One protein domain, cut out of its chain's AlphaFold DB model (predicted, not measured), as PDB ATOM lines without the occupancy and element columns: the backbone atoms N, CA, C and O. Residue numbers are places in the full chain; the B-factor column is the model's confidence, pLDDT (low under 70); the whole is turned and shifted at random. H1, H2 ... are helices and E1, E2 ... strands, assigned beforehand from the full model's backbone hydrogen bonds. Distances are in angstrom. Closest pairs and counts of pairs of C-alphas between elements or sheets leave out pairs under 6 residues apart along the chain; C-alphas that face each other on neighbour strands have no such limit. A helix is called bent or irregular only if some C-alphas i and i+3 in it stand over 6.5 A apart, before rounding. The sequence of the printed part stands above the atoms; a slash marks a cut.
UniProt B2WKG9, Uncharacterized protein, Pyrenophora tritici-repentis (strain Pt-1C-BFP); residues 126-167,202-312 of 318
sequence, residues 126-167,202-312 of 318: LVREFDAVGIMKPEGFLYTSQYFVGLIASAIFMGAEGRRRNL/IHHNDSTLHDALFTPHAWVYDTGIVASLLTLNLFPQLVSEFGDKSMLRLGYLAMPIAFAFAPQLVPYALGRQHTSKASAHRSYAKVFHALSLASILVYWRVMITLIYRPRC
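AT A GLANCE: This is residues 126 to 167 and 202 to 312 of the 318 residues of an uncharacterized protein of Pyrenophora tritici-repentis (strain Pt-1C-BFP) (UniProt B2WKG9). Four helices, H2, H3, H4 and H5, make a rod-like up-and-down bundle, each running against the one before it in the chain. H1 stands crosswise at one end of the rod, and the small antiparallel sheet E1 - E2 lies at the other. The 153 printed residues hold five named helices and two strands, in the order H1 H2 E1 H3 H4 E2 H5, mostly helix. The whole is only just compact, close to loose, with a radius of gyration of the C-alphas of 17.8 A, and spans 61 by 29 by 25 A.

IN THESE COORDINATES: H1, residues 126 to 136, begins at C-alpha (146.254, 127.743, 182.840) and measures 14.7 A. H2 is residues 138 to 164, 38.9 A; E1, 214 to 216, 7.0 A; H3, 218 to 242, 32.9 A; H4, 246 to 265, 23.7 A; E2, 271 to 273, 7.0 A. H5, residues 277 to 308, 47.2 A, ends at C-alpha (116.244, 122.888, 177.054). H3 and H4 are irregular: C-alphas 233 and 236 are 7.2 A apart, 260 and 263 8.0 A.

HOW THE PARTS SIT: H2, the hub, touches H1 only at the corner, about perpendicular at 77 degrees, closest C-alphas Gly 134 and Gly 140, 4.2 A. H2 touches H5 at a shallow tilt of 1 degrees, opposite ways, closest C-alphas Pro 138 and Leu 306, 6.3 A. With residues 148 to 160 alone it touches H4, the same way at 21 degrees, closest C-alphas Gly 159 and Ala 260, 4.1 A. H5, with residues 283 to 298 alone, touches H3, closest C-alphas Ala 218 and Val 287, 5.7 A. H4 and H5 are apart. Between E1 and E2, N 272 and O 215 are within hydrogen-bond range, 2.9 A. Every O i to N i+4 pair is within range in H1 and H2, against 19 of 21 in H3, 12 of 16 in H4 and 24 of 28 in H5.

THE WHOLE: Residues 168 to 201 are not printed; C-alphas 167 and 202 are 12.7 A apart across this cut. The links printed whole are tight. Confidence is under 70 in 23 residues, among them 202 to 206 and 309 to 312.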
ATOM      1  N   LEU A 126     146.992 126.566 183.335       69.69
ATOM      2  CA  LEU A 126     146.254 127.743 182.840       69.69
ATOM      3  C   LEU A 126     145.573 127.464 181.505       69.69
ATOM      4  O   LEU A 126     144.481 127.924 181.183       69.69
ATOM      5  N   VAL A 127     146.283 126.695 180.712       66.50
ATOM      6  CA  VAL A 127     145.961 126.282 179.372       66.50
ATOM      7  C   VAL A 127     144.750 125.328 179.447       66.50
ATOM      8  O   VAL A 127     143.726 125.567 178.802       66.50
ATOM      9  N   ARG A 128     144.771 124.309 180.309       69.81
ATOM     10  CA  ARG A 128     143.614 123.436 180.580       69.81
ATOM     11  C   ARG A 128     142.431 124.152 181.230       69.81
ATOM     12  O   ARG A 128     141.295 123.776 180.916       69.81
ATOM     13  N   GLU A 129     142.662 125.123 182.110       71.62
ATOM     14  CA  GLU A 129     141.601 125.927 182.734       71.62
ATOM     15  C   GLU A 129     140.888 126.816 181.718       71.62
ATOM     16  O   GLU A 129     139.658 126.834 181.673       71.62
ATOM     17  N   PHE A 130     141.643 127.494 180.852       68.81
ATOM     18  CA  PHE A 130     141.090 128.314 179.778       68.81
ATOM     19  C   PHE A 130     140.204 127.482 178.844       68.81
ATOM     20  O   PHE A 130     139.048 127.832 178.592       68.81
ATOM     21  N   ASP A 131     140.701 126.322 178.410       69.19
ATOM     22  CA  ASP A 131     139.921 125.393 177.597       69.19
ATOM     23  C   ASP A 131     138.695 124.869 178.365       69.19
ATOM     24  O   ASP A 131     137.606 124.740 177.811       69.19
ATOM     25  N   ALA A 132     138.828 124.574 179.663       67.88
ATOM     26  CA  ALA A 132     137.693 124.142 180.473       67.88
ATOM     27  C   ALA A 132     136.600 125.219 180.536       67.88
ATOM     28  O   ALA A 132     135.428 124.891 180.376       67.88
ATOM     29  N   VAL A 133     136.950 126.497 180.692       67.88
ATOM     30  CA  VAL A 133     135.971 127.595 180.666       67.88
ATOM     31  C   VAL A 133     135.292 127.700 179.298       67.88
ATOM     32  O   VAL A 133     134.076 127.885 179.239       67.88
ATOM     33  N   GLY A 134     136.055 127.543 178.212       69.00
ATOM     34  CA  GLY A 134     135.542 127.619 176.843       69.00
ATOM     35  C   GLY A 134     134.679 126.429 176.411       69.00
ATOM     36  O   GLY A 134     133.842 126.590 175.534       69.00
ATOM     37  N   ILE A 135     134.848 125.244 177.005       71.69
ATOM     38  CA  ILE A 135     134.191 124.008 176.536       71.69
ATOM     39  C   ILE A 135     133.175 123.466 177.546       71.69
ATOM     40  O   ILE A 135     132.135 122.942 177.150       71.69
ATOM     41  N   MET A 136     133.458 123.573 178.847       70.56
ATOM     42  CA  MET A 136     132.636 122.951 179.894       70.56
ATOM     43  C   MET A 136     131.431 123.808 180.282       70.56
ATOM     44  O   MET A 136     130.443 123.279 180.786       70.56
ATOM     45  N   LYS A 137     131.491 125.127 180.051       77.50
ATOM     46  CA  LYS A 137     130.344 126.024 180.238       77.50
ATOM     47  C   LYS A 137     129.601 126.195 178.917       77.50
ATOM     48  O   LYS A 137     130.245 126.443 177.898       77.50
ATOM     49  N   PRO A 138     128.263 126.112 178.905       77.19
ATOM     50  CA  PRO A 138     127.513 126.160 177.658       77.19
ATOM     51  C   PRO A 138     127.579 127.549 176.994       77.19
ATOM     52  O   PRO A 138     127.607 127.634 175.768       77.19
ATOM     53  N   GLU A 139     127.710 128.632 177.768       80.75
ATOM     54  CA  GLU A 139     127.955 129.979 177.235       80.75
ATOM     55  C   GLU A 139     129.359 130.096 176.624       80.75
ATOM     56  O   GLU A 139     129.531 130.674 175.549       80.75
ATOM     57  N   GLY A 140     130.356 129.501 177.288       79.69
ATOM     58  CA  GLY A 140     131.725 129.417 176.782       79.69
ATOM     59  C   GLY A 140     131.786 128.647 175.466       79.69
ATOM     60  O   GLY A 140     132.420 129.106 174.516       79.69
ATOM     61  N   PHE A 141     131.060 127.530 175.375       83.25
ATOM     62  CA  PHE A 141     131.018 126.701 174.173       83.25
ATOM     63  C   PHE A 141     130.340 127.429 173.012       83.25
ATOM     64  O   PHE A 141     130.844 127.404 171.888       83.25
ATOM     65  N   LEU A 142     129.246 128.150 173.282       84.88
ATOM     66  CA  LEU A 142     128.601 128.997 172.282       84.88
ATOM     67  C   LEU A 142     129.582 130.040 171.729       84.88
ATOM     68  O   LEU A 142     129.750 130.122 170.513       84.88
ATOM     69  N   TYR A 143     130.283 130.777 172.594       85.06
ATOM     70  CA  TYR A 143     131.278 131.762 172.163       85.06
ATOM     71  C   TYR A 143     132.416 131.125 171.349       85.06
ATOM     72  O   TYR A 143     132.753 131.589 170.260       85.06
ATOM     73  N   THR A 144     132.962 130.018 171.844       85.06
ATOM     74  CA  THR A 144     134.061 129.260 171.225       85.06
ATOM     75  C   THR A 144     133.671 128.749 169.833       85.06
ATOM     76  O   THR A 144     134.467 128.826 168.888       85.06
ATOM     77  N   SER A 145     132.413 128.325 169.665       86.56
ATOM     78  CA  SER A 145     131.861 127.919 168.370       86.56
ATOM     79  C   SER A 145     131.708 129.085 167.392       86.56
ATOM     80  O   SER A 145     132.095 128.967 166.227       86.56
ATOM     81  N   GLN A 146     131.221 130.236 167.868       89.50
ATOM     82  CA  GLN A 146     131.080 131.445 167.055       89.50
ATOM     83  C   GLN A 146     132.435 131.965 166.583       89.50
ATOM     84  O   GLN A 146     132.613 132.305 165.411       89.50
ATOM     85  N   TYR A 147     133.408 131.972 167.491       89.75
ATOM     86  CA  TYR A 147     134.775 132.358 167.195       89.75
ATOM     87  C   TYR A 147     135.408 131.440 166.139       89.75
ATOM     88  O   TYR A 147     136.008 131.937 165.187       89.75
ATOM     89  N   PHE A 148     135.215 130.119 166.231       90.06
ATOM     90  CA  PHE A 148     135.746 129.163 165.252       90.06
ATOM     91  C   PHE A 148     135.166 129.348 163.848       90.06
ATOM     92  O   PHE A 148     135.909 129.409 162.868       90.06
ATOM     93  N   VAL A 149     133.843 129.491 163.735       92.12
ATOM     94  CA  VAL A 149     133.187 129.785 162.450       92.12
ATOM     95  C   VAL A 149     133.707 131.106 161.879       92.12
ATOM     96  O   VAL A 149     134.021 131.186 160.691       92.12
ATOM     97  N   GLY A 150     133.838 132.130 162.728       93.56
ATOM     98  CA  GLY A 150     134.402 133.426 162.358       93.56
ATOM     99  C   GLY A 150     135.839 133.317 161.842       93.56
ATOM    100  O   GLY A 150     136.173 133.933 160.829       93.56
ATOM    101  N   LEU A 151     136.670 132.484 162.474       94.62
ATOM    102  CA  LEU A 151     138.029 132.195 162.020       94.62
ATOM    103  C   LEU A 151     138.042 131.541 160.640       94.62
ATOM    104  O   LEU A 151     138.742 132.040 159.761       94.62
ATOM    105  N   ILE A 152     137.235 130.500 160.410       94.44
ATOM    106  CA  ILE A 152     137.124 129.848 159.094       94.44
ATOM    107  C   ILE A 152     136.686 130.860 158.028       94.44
ATOM    108  O   ILE A 152     137.339 130.987 156.990       94.44
ATOM    109  N   ALA A 153     135.623 131.625 158.293       95.31
ATOM    110  CA  ALA A 153     135.120 132.640 157.369       95.31
ATOM    111  C   ALA A 153     136.200 133.678 157.030       95.31
ATOM    112  O   ALA A 153     136.432 133.992 155.859       95.31
ATOM    113  N   SER A 154     136.887 134.185 158.057       96.25
ATOM    114  CA  SER A 154     137.949 135.178 157.902       96.25
ATOM    115  C   SER A 154     139.150 134.637 157.139       96.25
ATOM    116  O   SER A 154     139.683 135.341 156.291       96.25
ATOM    117  N   ALA A 155     139.533 133.381 157.356       96.44
ATOM    118  CA  ALA A 155     140.643 132.747 156.668       96.44
ATOM    119  C   ALA A 155     140.371 132.566 155.173       96.44
ATOM    120  O   ALA A 155     141.209 132.934 154.346       96.44
ATOM    121  N   ILE A 156     139.179 132.071 154.819       95.44
ATOM    122  CA  ILE A 156     138.743 131.962 153.419       95.44
ATOM    123  C   ILE A 156     138.754 133.352 152.774       95.44
ATOM    124  O   ILE A 156     139.299 133.527 151.682       95.44
ATOM    125  N   PHE A 157     138.206 134.357 153.464       95.69
ATOM    126  CA  PHE A 157     138.170 135.735 152.977       95.69
ATOM    127  C   PHE A 157     139.573 136.326 152.772       95.69
ATOM    128  O   PHE A 157     139.873 136.824 151.686       95.69
ATOM    129  N   MET A 158     140.453 136.225 153.771       96.00
ATOM    130  CA  MET A 158     141.830 136.725 153.720       96.00
ATOM    131  C   MET A 158     142.646 136.027 152.626       96.00
ATOM    132  O   MET A 158     143.399 136.686 151.909       96.00
ATOM    133  N   GLY A 159     142.465 134.716 152.446       94.12
ATOM    134  CA  GLY A 159     143.106 133.949 151.378       94.12
ATOM    135  C   GLY A 159     142.594 134.309 149.979       94.12
ATOM    136  O   GLY A 159     143.378 134.403 149.029       94.12
ATOM    137  N   ALA A 160     141.288 134.536 149.824       92.56
ATOM    138  CA  ALA A 160     140.678 134.932 148.556       92.56
ATOM    139  C   ALA A 160     141.047 136.370 148.153       92.56
ATOM    140  O   ALA A 160     141.579 136.590 147.063       92.56
ATOM    141  N   GLU A 161     140.816 137.349 149.029       92.94
ATOM    142  CA  GLU A 161     141.127 138.759 148.758       92.94
ATOM    143  C   GLU A 161     142.635 139.030 148.730       92.94
ATOM    144  O   GLU A 161     143.101 139.821 147.905       92.94
ATOM    145  N   GLY A 162     143.414 138.344 149.571       91.69
ATOM    146  CA  GLY A 162     144.866 138.473 149.587       91.69
ATOM    147  C   GLY A 162     145.490 138.090 148.248       91.69
ATOM    148  O   GLY A 162     146.241 138.879 147.678       91.69
ATOM    149  N   ARG A 163     145.111 136.938 147.677       89.69
ATOM    150  CA  ARG A 163     145.590 136.525 146.344       89.69
ATOM    151  C   ARG A 163     145.067 137.415 145.229       89.69
ATOM    152  O   ARG A 163     145.819 137.775 144.329       89.69
ATOM    153  N   ARG A 164     143.803 137.840 145.305       88.81
ATOM    154  CA  ARG A 164     143.214 138.763 144.322       88.81
ATOM    155  C   ARG A 164     144.029 140.059 144.180       88.81
ATOM    156  O   ARG A 164     144.099 140.620 143.085       88.81
ATOM    157  N   ARG A 165     144.660 140.500 145.274       88.00
ATOM    158  CA  ARG A 165     145.513 141.697 145.375       88.00
ATOM    159  C   ARG A 165     147.015 141.384 145.378       88.00
ATOM    160  O   ARG A 165     147.813 142.277 145.638       88.00
ATOM    161  N   ASN A 166     147.398 140.141 145.075       87.81
ATOM    162  CA  ASN A 166     148.779 139.651 145.050       87.81
ATOM    163  C   ASN A 166     149.576 139.932 146.340       87.81
ATOM    164  O   ASN A 166     150.746 140.315 146.304       87.81
ATOM    165  N   LEU A 167     148.935 139.783 147.500       90.50
ATOM    166  CA  LEU A 167     149.642 139.804 148.774       90.50
ATOM    167  C   LEU A 167     150.529 138.564 148.883       90.50
ATOM    168  O   LEU A 167     150.119 137.461 148.527       90.50
ATOM    169  N   ILE A 202     147.212 143.521 138.062       64.19
ATOM    170  CA  ILE A 202     147.084 142.942 136.722       64.19
ATOM    171  C   ILE A 202     147.631 141.509 136.789       64.19
ATOM    172  O   ILE A 202     148.494 141.209 137.614       64.19
ATOM    173  N   HIS A 203     147.033 140.604 136.015       61.81
ATOM    174  CA  HIS A 203     147.416 139.193 135.922       61.81
ATOM    175  C   HIS A 203     148.935 139.018 135.748       61.81
ATOM    176  O   HIS A 203     149.556 139.776 135.004       61.81
ATOM    177  N   HIS A 204     149.518 138.028 136.425       57.28
ATOM    178  CA  HIS A 204     150.911 137.631 136.229       57.28
ATOM    179  C   HIS A 204     150.916 136.172 135.776       57.28
ATOM    180  O   HIS A 204     150.220 135.353 136.373       57.28
ATOM    181  N   ASN A 205     151.665 135.857 134.717       56.59
ATOM    182  CA  ASN A 205     151.790 134.503 134.161       56.59
ATOM    183  C   ASN A 205     152.682 133.604 135.043       56.59
ATOM    184  O   ASN A 205     153.626 132.987 134.558       56.59
ATOM    185  N   ASP A 206     152.398 133.544 136.342       61.69
ATOM    186  CA  ASP A 206     152.989 132.550 137.235       61.69
ATOM    187  C   ASP A 206     152.246 131.208 137.131       61.69
ATOM    188  O   ASP A 206     151.227 131.077 136.448       61.69
ATOM    189  N   SER A 207     152.769 130.185 137.817       70.62
ATOM    190  CA  SER A 207     152.155 128.852 137.898       70.62
ATOM    191  C   SER A 207     150.650 128.913 138.211       70.62
ATOM    192  O   SER A 207     150.209 129.697 139.053       70.62
ATOM    193  N   THR A 208     149.866 128.030 137.586       69.19
ATOM    194  CA  THR A 208     148.391 128.019 137.661       69.19
ATOM    195  C   THR A 208     147.833 127.957 139.087       69.19
ATOM    196  O   THR A 208     146.768 128.509 139.340       69.19
ATOM    197  N   LEU A 209     148.546 127.343 140.037       72.06
ATOM    198  CA  LEU A 209     148.139 127.258 141.450       72.06
ATOM    199  C   LEU A 209     148.394 128.548 142.252       72.06
ATOM    200  O   LEU A 209     147.756 128.781 143.279       72.06
ATOM    201  N   HIS A 210     149.317 129.394 141.792       74.75
ATOM    202  CA  HIS A 210     149.596 130.704 142.393       74.75
ATOM    203  C   HIS A 210     148.771 131.825 141.751       74.75
ATOM    204  O   HIS A 210     148.720 132.938 142.275       74.75
ATOM    205  N   ASP A 211     148.086 131.519 140.653       81.00
ATOM    206  CA  ASP A 211     147.232 132.452 139.943       81.00
ATOM    207  C   ASP A 211     145.943 132.758 140.733       81.00
ATOM    208  O   ASP A 211     145.248 131.879 141.251       81.00
ATOM    209  N   ALA A 212     145.578 134.040 140.784       80.50
ATOM    210  CA  ALA A 212     144.322 134.507 141.362       80.50
ATOM    211  C   ALA A 212     143.084 134.019 140.585       80.50
ATOM    212  O   ALA A 212     141.966 134.119 141.097       80.50
ATOM    213  N   LEU A 213     143.261 133.517 139.357       86.44
ATOM    214  CA  LEU A 213     142.200 132.913 138.551       86.44
ATOM    215  C   LEU A 213     141.858 131.481 138.971       86.44
ATOM    216  O   LEU A 213     140.790 130.994 138.600       86.44
ATOM    217  N   PHE A 214     142.721 130.799 139.729       88.81
ATOM    218  CA  PHE A 214     142.457 129.442 140.191       88.81
ATOM    219  C   PHE A 214     141.699 129.433 141.523       88.81
ATOM    220  O   PHE A 214     142.076 130.077 142.514       88.81
ATOM    221  N   THR A 215     140.611 128.664 141.560       91.50
ATOM    222  CA  THR A 215     139.843 128.417 142.783       91.50
ATOM    223  C   THR A 215     139.509 126.932 142.907       91.50
ATOM    224  O   THR A 215     139.037 126.355 141.921       91.50
ATOM    225  N   PRO A 216     139.650 126.322 144.098       92.12
ATOM    226  CA  PRO A 216     139.076 125.013 144.383       92.12
ATOM    227  C   PRO A 216     137.579 124.989 144.079       92.12
ATOM    228  O   PRO A 216     136.899 126.019 144.151       92.12
ATOM    229  N   HIS A 217     137.047 123.814 143.752       92.44
ATOM    230  CA  HIS A 217     135.599 123.655 143.665       92.44
ATOM    231  C   HIS A 217     134.950 123.932 145.028       92.44
ATOM    232  O   HIS A 217     135.526 123.627 146.070       92.44
ATOM    233  N   ALA A 218     133.730 124.482 145.021       91.38
ATOM    234  CA  ALA A 218     133.017 124.840 146.251       91.38
ATOM    235  C   ALA A 218     132.894 123.651 147.218       91.38
ATOM    236  O   ALA A 218     133.185 123.802 148.398       91.38
ATOM    237  N   TRP A 219     132.620 122.450 146.697       91.06
ATOM    238  CA  TRP A 219     132.483 121.244 147.513       91.06
ATOM    239  C   TRP A 219     133.751 120.891 148.312       91.06
ATOM    240  O   TRP A 219     133.648 120.283 149.373       91.06
ATOM    241  N   VAL A 220     134.946 121.289 147.855       92.19
ATOM    242  CA  VAL A 220     136.203 121.076 148.597       92.19
ATOM    243  C   VAL A 220     136.225 121.926 149.868       92.19
ATOM    244  O   VAL A 220     136.633 121.463 150.929       92.19
ATOM    245  N   TYR A 221     135.732 123.162 149.782       91.88
ATOM    246  CA  TYR A 221     135.537 123.994 150.964       91.88
ATOM    247  C   TYR A 221     134.388 123.472 151.822       91.88
ATOM    248  O   TYR A 221     134.547 123.363 153.034       91.88
ATOM    249  N   ASP A 222     133.259 123.122 151.205       90.88
ATOM    250  CA  ASP A 222     132.057 122.695 151.923       90.88
ATOM    251  C   ASP A 222     132.317 121.422 152.741       90.88
ATOM    252  O   ASP A 222     131.922 121.345 153.901       90.88
ATOM    253  N   THR A 223     133.048 120.450 152.185       90.31
ATOM    254  CA  THR A 223     133.458 119.230 152.902       90.31
ATOM    255  C   THR A 223     134.347 119.543 154.101       90.31
ATOM    256  O   THR A 223     134.078 119.055 155.197       90.31
ATOM    257  N   GLY A 224     135.353 120.408 153.932       90.94
ATOM    258  CA  GLY A 224     136.197 120.862 155.038       90.94
ATOM    259  C   GLY A 224     135.404 121.602 156.117       90.94
ATOM    260  O   GLY A 224     135.628 121.380 157.307       90.94
ATOM    261  N   ILE A 225     134.464 122.467 155.722       91.12
ATOM    262  CA  ILE A 225     133.603 123.230 156.636       91.12
ATOM    263  C   ILE A 225     132.713 122.274 157.429       91.12
ATOM    264  O   ILE A 225     132.699 122.332 158.655       91.12
ATOM    265  N   VAL A 226     132.001 121.372 156.748       89.88
ATOM    266  CA  VAL A 226     131.112 120.397 157.389       89.88
ATOM    267  C   VAL A 226     131.901 119.499 158.336       89.88
ATOM    268  O   VAL A 226     131.491 119.349 159.484       89.88
ATOM    269  N   ALA A 227     133.054 118.973 157.913       89.44
ATOM    270  CA  ALA A 227     133.919 118.172 158.775       89.44
ATOM    271  C   ALA A 227     134.350 118.957 160.022       89.44
ATOM    272  O   ALA A 227     134.162 118.481 161.137       89.44
ATOM    273  N   SER A 228     134.827 120.194 159.853       87.94
ATOM    274  CA  SER A 228     135.272 121.047 160.963       87.94
ATOM    275  C   SER A 228     134.146 121.341 161.960       87.94
ATOM    276  O   SER A 228     134.354 121.293 163.171       87.94
ATOM    277  N   LEU A 229     132.937 121.624 161.467       87.31
ATOM    278  CA  LEU A 229     131.775 121.911 162.310       87.31
ATOM    279  C   LEU A 229     131.218 120.663 162.996       87.31
ATOM    280  O   LEU A 229     130.790 120.745 164.146       87.31
ATOM    281  N   LEU A 230     131.247 119.506 162.331       85.88
ATOM    282  CA  LEU A 230     130.896 118.228 162.947       85.88
ATOM    283  C   LEU A 230     131.881 117.876 164.063       85.88
ATOM    284  O   LEU A 230     131.439 117.556 165.163       85.88
ATOM    285  N   THR A 231     133.188 118.009 163.822       84.19
ATOM    286  CA  THR A 231     134.216 117.792 164.847       84.19
ATOM    287  C   THR A 231     134.020 118.733 166.031       84.19
ATOM    288  O   THR A 231     134.030 118.274 167.167       84.19
ATOM    289  N   LEU A 232     133.759 120.022 165.786       83.75
ATOM    290  CA  LEU A 232     133.467 120.990 166.845       83.75
ATOM    291  C   LEU A 232     132.217 120.607 167.659       83.75
ATOM    292  O   LEU A 232     132.186 120.779 168.873       83.75
ATOM    293  N   ASN A 233     131.185 120.074 167.010       83.19
ATOM    294  CA  ASN A 233     129.934 119.684 167.660       83.19
ATOM    295  C   ASN A 233     130.061 118.383 168.474       83.19
ATOM    296  O   ASN A 233     129.444 118.239 169.527       83.19
ATOM    297  N   LEU A 234     130.884 117.442 168.004       81.88
ATOM    298  CA  LEU A 234     131.230 116.209 168.722       81.88
ATOM    299  C   LEU A 234     132.294 116.439 169.801       81.88
ATOM    300  O   LEU A 234     132.541 115.569 170.633       81.88
ATOM    301  N   PHE A 235     132.907 117.620 169.817       78.31
ATOM    302  CA  PHE A 235     134.041 117.925 170.670       78.31
ATOM    303  C   PHE A 235     133.792 117.696 172.173       78.31
ATOM    304  O   PHE A 235     134.642 117.073 172.805       78.31
ATOM    305  N   PRO A 236     132.647 118.090 172.772       76.44
ATOM    306  CA  PRO A 236     132.393 117.806 174.186       76.44
ATOM    307  C   PRO A 236     132.407 116.306 174.521       76.44
ATOM    308  O   PRO A 236     132.858 115.927 175.599       76.44
ATOM    309  N   GLN A 237     131.949 115.455 173.595       76.44
ATOM    310  CA  GLN A 237     131.971 113.997 173.756       76.44
ATOM    311  C   GLN A 237     133.400 113.457 173.624       76.44
ATOM    312  O   GLN A 237     133.855 112.717 174.493       76.44
ATOM    313  N   LEU A 238     134.143 113.917 172.613       74.44
ATOM    314  CA  LEU A 238     135.542 113.532 172.402       74.44
ATOM    315  C   LEU A 238     136.431 113.896 173.599       74.44
ATOM    316  O   LEU A 238     137.262 113.094 174.014       74.44
ATOM    317  N   VAL A 239     136.228 115.068 174.210       74.75
ATOM    318  CA  VAL A 239     136.957 115.456 175.429       74.75
ATOM    319  C   VAL A 239     136.595 114.568 176.612       74.75
ATOM    320  O   VAL A 239     137.472 114.245 177.407       74.75
ATOM    321  N   SER A 240     135.326 114.171 176.750       71.31
ATOM    322  CA  SER A 240     134.917 113.285 177.845       71.31
ATOM    323  C   SER A 240     135.490 111.870 177.723       71.31
ATOM    324  O   SER A 240     135.725 111.231 178.742       71.31
ATOM    325  N   GLU A 241     135.739 111.406 176.497       72.81
ATOM    326  CA  GLU A 241     136.196 110.044 176.209       72.81
ATOM    327  C   GLU A 241     137.727 109.935 176.148       72.81
ATOM    328  O   GLU A 241     138.303 109.005 176.707       72.81
ATOM    329  N   PHE A 242     138.402 110.909 175.529       67.56
ATOM    330  CA  PHE A 242     139.850 110.866 175.292       67.56
ATOM    331  C   PHE A 242     140.651 111.840 176.160       67.56
ATOM    332  O   PHE A 242     141.874 111.752 176.206       67.56
ATOM    333  N   GLY A 243     140.000 112.797 176.831       63.97
ATOM    334  CA  GLY A 243     140.649 113.784 177.706       63.97
ATOM    335  C   GLY A 243     141.563 114.801 177.004       63.97
ATOM    336  O   GLY A 243     141.916 115.813 177.614       63.97
ATOM    337  N   ASP A 244     141.929 114.576 175.739       66.44
ATOM    338  CA  ASP A 244     142.898 115.390 175.016       66.44
ATOM    339  C   ASP A 244     142.251 116.614 174.350       66.44
ATOM    340  O   ASP A 244     141.467 116.527 173.402       66.44
ATOM    341  N   LYS A 245     142.611 117.793 174.856       69.31
ATOM    342  CA  LYS A 245     142.157 119.096 174.349       69.31
ATOM    343  C   LYS A 245     143.125 119.697 173.324       69.31
ATOM    344  O   LYS A 245     142.802 120.699 172.683       69.31
ATOM    345  N   SER A 246     144.299 119.089 173.126       69.06
ATOM    346  CA  SER A 246     145.327 119.570 172.196       69.06
ATOM    347  C   SER A 246     144.834 119.585 170.744       69.06
ATOM    348  O   SER A 246     145.125 120.528 170.003       69.06
ATOM    349  N   MET A 247     143.993 118.610 170.370       71.25
ATOM    350  CA  MET A 247     143.382 118.520 169.040       71.25
ATOM    351  C   MET A 247     142.567 119.764 168.690       71.25
ATOM    352  O   MET A 247     142.592 120.215 167.545       71.25
ATOM    353  N   LEU A 248     141.883 120.360 169.671       74.62
ATOM    354  CA  LEU A 248     141.096 121.566 169.447       74.62
ATOM    355  C   LEU A 248     141.994 122.733 169.054       74.62
ATOM    356  O   LEU A 248     141.739 123.408 168.063       74.62
ATOM    357  N   ARG A 249     143.072 122.948 169.809       75.62
ATOM    358  CA  ARG A 249     144.011 124.047 169.562       75.62
ATOM    359  C   ARG A 249     144.730 123.896 168.241       75.62
ATOM    360  O   ARG A 249     144.878 124.873 167.511       75.62
ATOM    361  N   LEU A 250     145.129 122.667 167.921       81.38
ATOM    362  CA  LEU A 250     145.679 122.366 166.611       81.38
ATOM    363  C   LEU A 250     144.649 122.681 165.522       81.38
ATOM    364  O   LEU A 250     145.006 123.316 164.540       81.38
ATOM    365  N   GLY A 251     143.374 122.338 165.721       82.56
ATOM    366  CA  GLY A 251     142.279 122.701 164.819       82.56
ATOM    367  C   GLY A 251     142.106 124.215 164.649       82.56
ATOM    368  O   GLY A 251     142.035 124.690 163.516       82.56
ATOM    369  N   TYR A 252     142.113 124.980 165.746       83.31
ATOM    370  CA  TYR A 252     142.025 126.449 165.739       83.31
ATOM    371  C   TYR A 252     143.168 127.123 164.980       83.31
ATOM    372  O   TYR A 252     142.973 128.211 164.448       83.31
ATOM    373  N   LEU A 253     144.341 126.495 164.913       87.25
ATOM    374  CA  LEU A 253     145.494 127.033 164.197       87.25
ATOM    375  C   LEU A 253     145.581 126.507 162.756       87.25
ATOM    376  O   LEU A 253     145.768 127.275 161.814       87.25
ATOM    377  N   ALA A 254     145.445 125.195 162.577       90.12
ATOM    378  CA  ALA A 254     145.669 124.513 161.311       90.12
ATOM    379  C   ALA A 254     144.524 124.737 160.322       90.12
ATOM    380  O   ALA A 254     144.795 124.972 159.146       90.12
ATOM    381  N   MET A 255     143.262 124.714 160.773       90.94
ATOM    382  CA  MET A 255     142.118 124.857 159.864       90.94
ATOM    383  C   MET A 255     142.081 126.234 159.194       90.94
ATOM    384  O   MET A 255     141.982 126.273 157.967       90.94
ATOM    385  N   PRO A 256     142.239 127.368 159.907       93.50
ATOM    386  CA  PRO A 256     142.318 128.674 159.254       93.50
ATOM    387  C   PRO A 256     143.454 128.756 158.226       93.50
ATOM    388  O   PRO A 256     143.253 129.251 157.120       93.50
ATOM    389  N   ILE A 257     144.635 128.214 158.534       94.19
ATOM    390  CA  ILE A 257     145.753 128.185 157.579       94.19
ATOM    391  C   ILE A 257     145.380 127.342 156.352       94.19
ATOM    392  O   ILE A 257     145.519 127.808 155.221       94.19
ATOM    393  N   ALA A 258     144.846 126.137 156.559       94.00
ATOM    394  CA  ALA A 258     144.428 125.251 155.480       94.00
ATOM    395  C   ALA A 258     143.374 125.907 154.579       94.00
ATOM    396  O   ALA A 258     143.503 125.858 153.361       94.00
ATOM    397  N   PHE A 259     142.377 126.593 155.144       94.88
ATOM    398  CA  PHE A 259     141.348 127.289 154.369       94.88
ATOM    399  C   PHE A 259     141.878 128.509 153.611       94.88
ATOM    400  O   PHE A 259     141.495 128.723 152.456       94.88
ATOM    401  N   ALA A 260     142.771 129.290 154.222       94.75
ATOM    402  CA  ALA A 260     143.384 130.443 153.569       94.75
ATOM    403  C   ALA A 260     144.254 130.033 152.370       94.75
ATOM    404  O   ALA A 260     144.261 130.717 151.344       94.75
ATOM    405  N   PHE A 261     144.948 128.896 152.484       94.12
ATOM    406  CA  PHE A 261     145.850 128.363 151.461       94.12
ATOM    407  C   PHE A 261     145.274 127.188 150.667       94.12
ATOM    408  O   PHE A 261     145.988 126.614 149.848       94.12
ATOM    409  N   ALA A 262     143.988 126.862 150.820       91.38
ATOM    410  CA  ALA A 262     143.354 125.747 150.111       91.38
ATOM    411  C   ALA A 262     143.633 125.744 148.592       91.38
ATOM    412  O   ALA A 262     143.950 124.695 148.053       91.38
ATOM    413  N   PRO A 263     143.649 126.881 147.879       88.25
ATOM    414  CA  PRO A 263     143.963 126.917 146.447       88.25
ATOM    415  C   PRO A 263     145.389 126.483 146.091       88.25
ATOM    416  O   PRO A 263     145.626 126.075 144.964       88.25
ATOM    417  N   GLN A 264     146.327 126.568 147.034       88.88
ATOM    418  CA  GLN A 264     147.711 126.114 146.862       88.88
ATOM    419  C   GLN A 264     147.899 124.660 147.312       88.88
ATOM    420  O   GLN A 264     148.821 123.995 146.854       88.88
ATOM    421  N   LEU A 265     147.037 124.170 148.207       90.06
ATOM    422  CA  LEU A 265     147.088 122.810 148.754       90.06
ATOM    423  C   LEU A 265     146.275 121.808 147.927       90.06
ATOM    424  O   LEU A 265     146.590 120.621 147.892       90.06
ATOM    425  N   VAL A 266     145.202 122.275 147.291       89.00
ATOM    426  CA  VAL A 266     144.250 121.430 146.578       89.00
ATOM    427  C   VAL A 266     144.818 121.045 145.204       89.00
ATOM    428  O   VAL A 266     145.186 121.933 144.430       89.00
ATOM    429  N   PRO A 267     144.855 119.742 144.859       88.88
ATOM    430  CA  PRO A 267     145.281 119.273 143.545       88.88
ATOM    431  C   PRO A 267     144.512 119.939 142.402       88.88
ATOM    432  O   PRO A 267     143.314 120.202 142.518       88.88
ATOM    433  N   TYR A 268     145.170 120.114 141.252       87.38
ATOM    434  CA  TYR A 268     144.569 120.753 140.075       87.38
ATOM    435  C   TYR A 268     143.241 120.104 139.644       87.38
ATOM    436  O   TYR A 268     142.296 120.809 139.300       87.38
ATOM    437  N   ALA A 269     143.132 118.773 139.754       89.94
ATOM    438  CA  ALA A 269     141.913 118.018 139.440       89.94
ATOM    439  C   ALA A 269     140.683 118.447 140.264       89.94
ATOM    440  O   ALA A 269     139.547 118.283 139.827       89.94
ATOM    441  N   LEU A 270     140.904 119.009 141.455       91.50
ATOM    442  CA  LEU A 270     139.863 119.444 142.381       91.50
ATOM    443  C   LEU A 270     139.623 120.960 142.328       91.50
ATOM    444  O   LEU A 270     138.842 121.492 143.122       91.50
ATOM    445  N   GLY A 271     140.214 121.672 141.369       90.12
ATOM    446  CA  GLY A 271     139.987 123.100 141.161       90.12
ATOM    447  C   GLY A 271     139.579 123.456 139.740       90.12
ATOM    448  O   GLY A 271     139.484 122.612 138.853       90.12
ATOM    449  N   ARG A 272     139.291 124.740 139.537       90.44
ATOM    450  CA  ARG A 272     138.911 125.293 138.240       90.44
ATOM    451  C   ARG A 272     139.609 126.624 138.016       90.44
ATOM    452  O   ARG A 272     139.628 127.480 138.902       90.44
ATOM    453  N   GLN A 273     140.134 126.801 136.809       90.25
ATOM    454  CA  GLN A 273     140.638 128.085 136.345       90.25
ATOM    455  C   GLN A 273     139.497 128.902 135.739       90.25
ATOM    456  O   GLN A 273     138.672 128.397 134.972       90.25
ATOM    457  N   HIS A 274     139.433 130.168 136.122       88.75
ATOM    458  CA  HIS A 274     138.425 131.106 135.656       88.75
ATOM    459  C   HIS A 274     138.983 132.025 134.578       88.75
ATOM    460  O   HIS A 274     140.168 132.336 134.564       88.75
ATOM    461  N   THR A 275     138.111 132.527 133.710       87.12
ATOM    462  CA  THR A 275     138.494 133.488 132.665       87.12
ATOM    463  C   THR A 275     138.756 134.889 133.217       87.12
ATOM    464  O   THR A 275     139.450 135.682 132.591       87.12
ATOM    465  N   SER A 276     138.200 135.217 134.390       87.31
ATOM    466  CA  SER A 276     138.346 136.533 135.012       87.31
ATOM    467  C   SER A 276     138.489 136.451 136.533       87.31
ATOM    468  O   SER A 276     137.944 135.560 137.190       87.31
ATOM    469  N   LYS A 277     139.153 137.453 137.125       85.19
ATOM    470  CA  LYS A 277     139.248 137.593 138.591       85.19
ATOM    471  C   LYS A 277     137.879 137.806 139.243       85.19
ATOM    472  O   LYS A 277     137.668 137.394 140.378       85.19
ATOM    473  N   ALA A 278     136.938 138.435 138.534       86.69
ATOM    474  CA  ALA A 278     135.580 138.652 139.027       86.69
ATOM    475  C   ALA A 278     134.792 137.337 139.124       86.69
ATOM    476  O   ALA A 278     134.127 137.097 140.131       86.69
ATOM    477  N   SER A 279     134.902 136.457 138.122       87.88
ATOM    478  CA  SER A 279     134.257 135.139 138.155       87.88
ATOM    479  C   SER A 279     134.903 134.208 139.184       87.88
ATOM    480  O   SER A 279     134.175 133.537 139.915       87.88
ATOM    481  N   ALA A 280     136.236 134.244 139.320       88.56
ATOM    482  CA  ALA A 280     136.950 133.548 140.393       88.56
ATOM    483  C   ALA A 280     136.494 134.025 141.778       88.56
ATOM    484  O   ALA A 280     136.230 133.224 142.661       88.56
ATOM    485  N   HIS A 281     136.335 135.334 141.975       89.75
ATOM    486  CA  HIS A 281     135.858 135.869 143.247       89.75
ATOM    487  C   HIS A 281     134.401 135.475 143.538       89.75
ATOM    488  O   HIS A 281     134.066 135.088 144.656       89.75
ATOM    489  N   ARG A 282     133.532 135.502 142.520       91.06
ATOM    490  CA  ARG A 282     132.116 135.133 142.658       91.06
ATOM    491  C   ARG A 282     131.916 133.661 143.030       91.06
ATOM    492  O   ARG A 282     130.886 133.335 143.616       91.06
ATOM    493  N   SER A 283     132.870 132.774 142.731       91.19
ATOM    494  CA  SER A 283     132.768 131.354 143.099       91.19
ATOM    495  C   SER A 283     132.760 131.144 144.621       91.19
ATOM    496  O   SER A 283     132.020 130.284 145.103       91.19
ATOM    497  N   TYR A 284     133.468 131.988 145.384       92.00
ATOM    498  CA  TYR A 284     133.488 131.940 146.853       92.00
ATOM    499  C   TYR A 284     132.140 132.283 147.489       92.00
ATOM    500  O   TYR A 284     131.887 131.870 148.617       92.00
ATOM    501  N   ALA A 285     131.239 132.979 146.785       92.19
ATOM    502  CA  ALA A 285     129.912 133.287 147.319       92.19
ATOM    503  C   ALA A 285     129.151 132.010 147.713       92.19
ATOM    504  O   ALA A 285     128.507 131.977 148.757       92.19
ATOM    505  N   LYS A 286     129.287 130.932 146.925       91.44
ATOM    506  CA  LYS A 286     128.678 129.627 147.236       91.44
ATOM    507  C   LYS A 286     129.213 129.045 148.545       91.44
ATOM    508  O   LYS A 286     128.424 128.584 149.361       91.44
ATOM    509  N   VAL A 287     130.523 129.149 148.761       92.12
ATOM    510  CA  VAL A 287     131.195 128.683 149.983       92.12
ATOM    511  C   VAL A 287     130.708 129.467 151.203       92.12
ATOM    512  O   VAL A 287     130.368 128.879 152.223       92.12
ATOM    513  N   PHE A 288     130.596 130.796 151.098       93.62
ATOM    514  CA  PHE A 288     130.059 131.617 152.190       93.62
ATOM    515  C   PHE A 288     128.576 131.340 152.465       93.62
ATOM    516  O   PHE A 288     128.162 131.364 153.622       93.62
ATOM    517  N   HIS A 289     127.779 131.032 151.438       92.44
ATOM    518  CA  HIS A 289     126.397 130.591 151.629       92.44
ATOM    519  C   HIS A 289     126.319 129.254 152.373       92.44
ATOM    520  O   HIS A 289     125.559 129.151 153.336       92.44
ATOM    521  N   ALA A 290     127.119 128.261 151.977       89.81
ATOM    522  CA  ALA A 290     127.184 126.971 152.659       89.81
ATOM    523  C   ALA A 290     127.647 127.123 154.116       89.81
ATOM    524  O   ALA A 290     127.007 126.594 155.023       89.81
ATOM    525  N   LEU A 291     128.695 127.920 154.353       92.25
ATOM    526  CA  LEU A 291     129.186 128.237 155.694       92.25
ATOM    527  C   LEU A 291     128.112 128.913 156.550       92.25
ATOM    528  O   LEU A 291     127.937 128.547 157.707       92.25
ATOM    529  N   SER A 292     127.376 129.872 155.981       91.19
ATOM    530  CA  SER A 292     126.289 130.567 156.673       91.19
ATOM    531  C   SER A 292     125.184 129.592 157.089       91.19
ATOM    532  O   SER A 292     124.859 129.511 158.273       91.19
ATOM    533  N   LEU A 293     124.685 128.769 156.160       91.56
ATOM    534  CA  LEU A 293     123.670 127.749 156.451       91.56
ATOM    535  C   LEU A 293     124.147 126.752 157.515       91.56
ATOM    536  O   LEU A 293     123.433 126.497 158.484       91.56
ATOM    537  N   ALA A 294     125.366 126.230 157.374       87.88
ATOM    538  CA  ALA A 294     125.939 125.298 158.337       87.88
ATOM    539  C   ALA A 294     126.116 125.948 159.720       87.88
ATOM    540  O   ALA A 294     125.795 125.331 160.736       87.88
ATOM    541  N   SER A 295     126.553 127.209 159.772       88.12
ATOM    542  CA  SER A 295     126.697 127.948 161.028       88.12
ATOM    543  C   SER A 295     125.358 128.169 161.729       88.12
ATOM    544  O   SER A 295     125.267 127.943 162.933       88.12
ATOM    545  N   ILE A 296     124.298 128.508 160.984       89.81
ATOM    546  CA  ILE A 296     122.945 128.662 161.529       89.81
ATOM    547  C   ILE A 296     122.483 127.348 162.161       89.81
ATOM    548  O   ILE A 296     121.994 127.366 163.286       89.81
ATOM    549  N   LEU A 297     122.681 126.211 161.487       87.19
ATOM    550  CA  LEU A 297     122.306 124.897 162.021       87.19
ATOM    551  C   LEU A 297     123.065 124.551 163.308       87.19
ATOM    552  O   LEU A 297     122.464 124.069 164.270       87.19
ATOM    553  N   VAL A 298     124.374 124.819 163.344       84.50
ATOM    554  CA  VAL A 298     125.197 124.598 164.541       84.50
ATOM    555  C   VAL A 298     124.716 125.491 165.681       84.50
ATOM    556  O   VAL A 298     124.401 124.977 166.753       84.50
ATOM    557  N   TYR A 299     124.588 126.799 165.460       85.88
ATOM    558  CA  TYR A 299     124.154 127.734 166.499       85.88
ATOM    559  C   TYR A 299     122.741 127.447 166.984       85.88
ATOM    560  O   TYR A 299     122.499 127.497 168.185       85.88
ATOM    561  N   TRP A 300     121.829 127.086 166.081       85.44
ATOM    562  CA  TRP A 300     120.471 126.679 166.425       85.44
ATOM    563  C   TRP A 300     120.475 125.483 167.376       85.44
ATOM    564  O   TRP A 300     119.838 125.519 168.428       85.44
ATOM    565  N   ARG A 301     121.266 124.447 167.070       84.06
ATOM    566  CA  ARG A 301     121.421 123.284 167.951       84.06
ATOM    567  C   ARG A 301     122.033 123.659 169.302       84.06
ATOM    568  O   ARG A 301     121.529 123.207 170.332       84.06
ATOM    569  N   VAL A 302     123.111 124.450 169.320       81.00
ATOM    570  CA  VAL A 302     123.756 124.875 170.577       81.00
ATOM    571  C   VAL A 302     122.779 125.691 171.426       81.00
ATOM    572  O   VAL A 302     122.655 125.441 172.622       81.00
ATOM    573  N   MET A 303     122.021 126.597 170.806       83.00
ATOM    574  CA  MET A 303     121.021 127.427 171.472       83.00
ATOM    575  C   MET A 303     119.872 126.592 172.053       83.00
ATOM    576  O   MET A 303     119.522 126.775 173.215       83.00
ATOM    577  N   ILE A 304     119.328 125.631 171.299       83.50
ATOM    578  CA  ILE A 304     118.329 124.679 171.818       83.50
ATOM    579  C   ILE A 304     118.901 123.917 173.014       83.50
ATOM    580  O   ILE A 304     118.252 123.805 174.048       83.50
ATOM    581  N   THR A 305     120.137 123.432 172.914       79.31
ATOM    582  CA  THR A 305     120.767 122.688 174.012       79.31
ATOM    583  C   THR A 305     120.920 123.557 175.266       79.31
ATOM    584  O   THR A 305     120.684 123.073 176.369       79.31
ATOM    585  N   LEU A 306     121.256 124.841 175.109       78.12
ATOM    586  CA  LEU A 306     121.359 125.801 176.211       78.12
ATOM    587  C   LEU A 306     119.999 126.083 176.876       78.12
ATOM    588  O   LEU A 306     119.943 126.234 178.091       78.12
ATOM    589  N   ILE A 307     118.916 126.154 176.096       81.25
ATOM    590  CA  ILE A 307     117.567 126.471 176.597       81.25
ATOM    591  C   ILE A 307     116.907 125.254 177.262       81.25
ATOM    592  O   ILE A 307     116.282 125.394 178.311       81.25
ATOM    593  N   TYR A 308     117.026 124.067 176.661       76.12
ATOM    594  CA  TYR A 308     116.244 122.888 177.054       76.12
ATOM    595  C   TYR A 308     116.961 121.933 178.014       76.12
ATOM    596  O   TYR A 308     116.314 121.043 178.568       76.12
ATOM    597  N   ARG A 309     118.271 122.079 178.243       65.38
ATOM    598  CA  ARG A 309     118.969 121.289 179.265       65.38
ATOM    599  C   ARG A 309     118.824 122.017 180.609       65.38
ATOM    600  O   ARG A 309     119.390 123.102 180.750       65.38
ATOM    601  N   PRO A 310     118.069 121.483 181.588       50.22
ATOM    602  CA  PRO A 310     117.917 122.144 182.878       50.22
ATOM    603  C   PRO A 310     119.296 122.351 183.502       50.22
ATOM    604  O   PRO A 310     120.144 121.457 183.469       50.22
ATOM    605  N   ARG A 311     119.528 123.549 184.052       54.53
ATOM    606  CA  ARG A 311     120.709 123.837 184.867       54.53
ATOM    607  C   ARG A 311     120.700 122.850 186.031       54.53
ATOM    608  O   ARG A 311     119.958 123.047 186.988       54.53
ATOM    609  N   CYS A 312     121.492 121.782 185.961       42.25
ATOM    610  CA  CYS A 312     121.795 121.012 187.155       42.25
ATOM    611  C   CYS A 312     122.607 121.933 188.064       42.25
ATOM    612  O   CYS A 312     123.803 122.130 187.857       42.25
TER     613      CYS A 312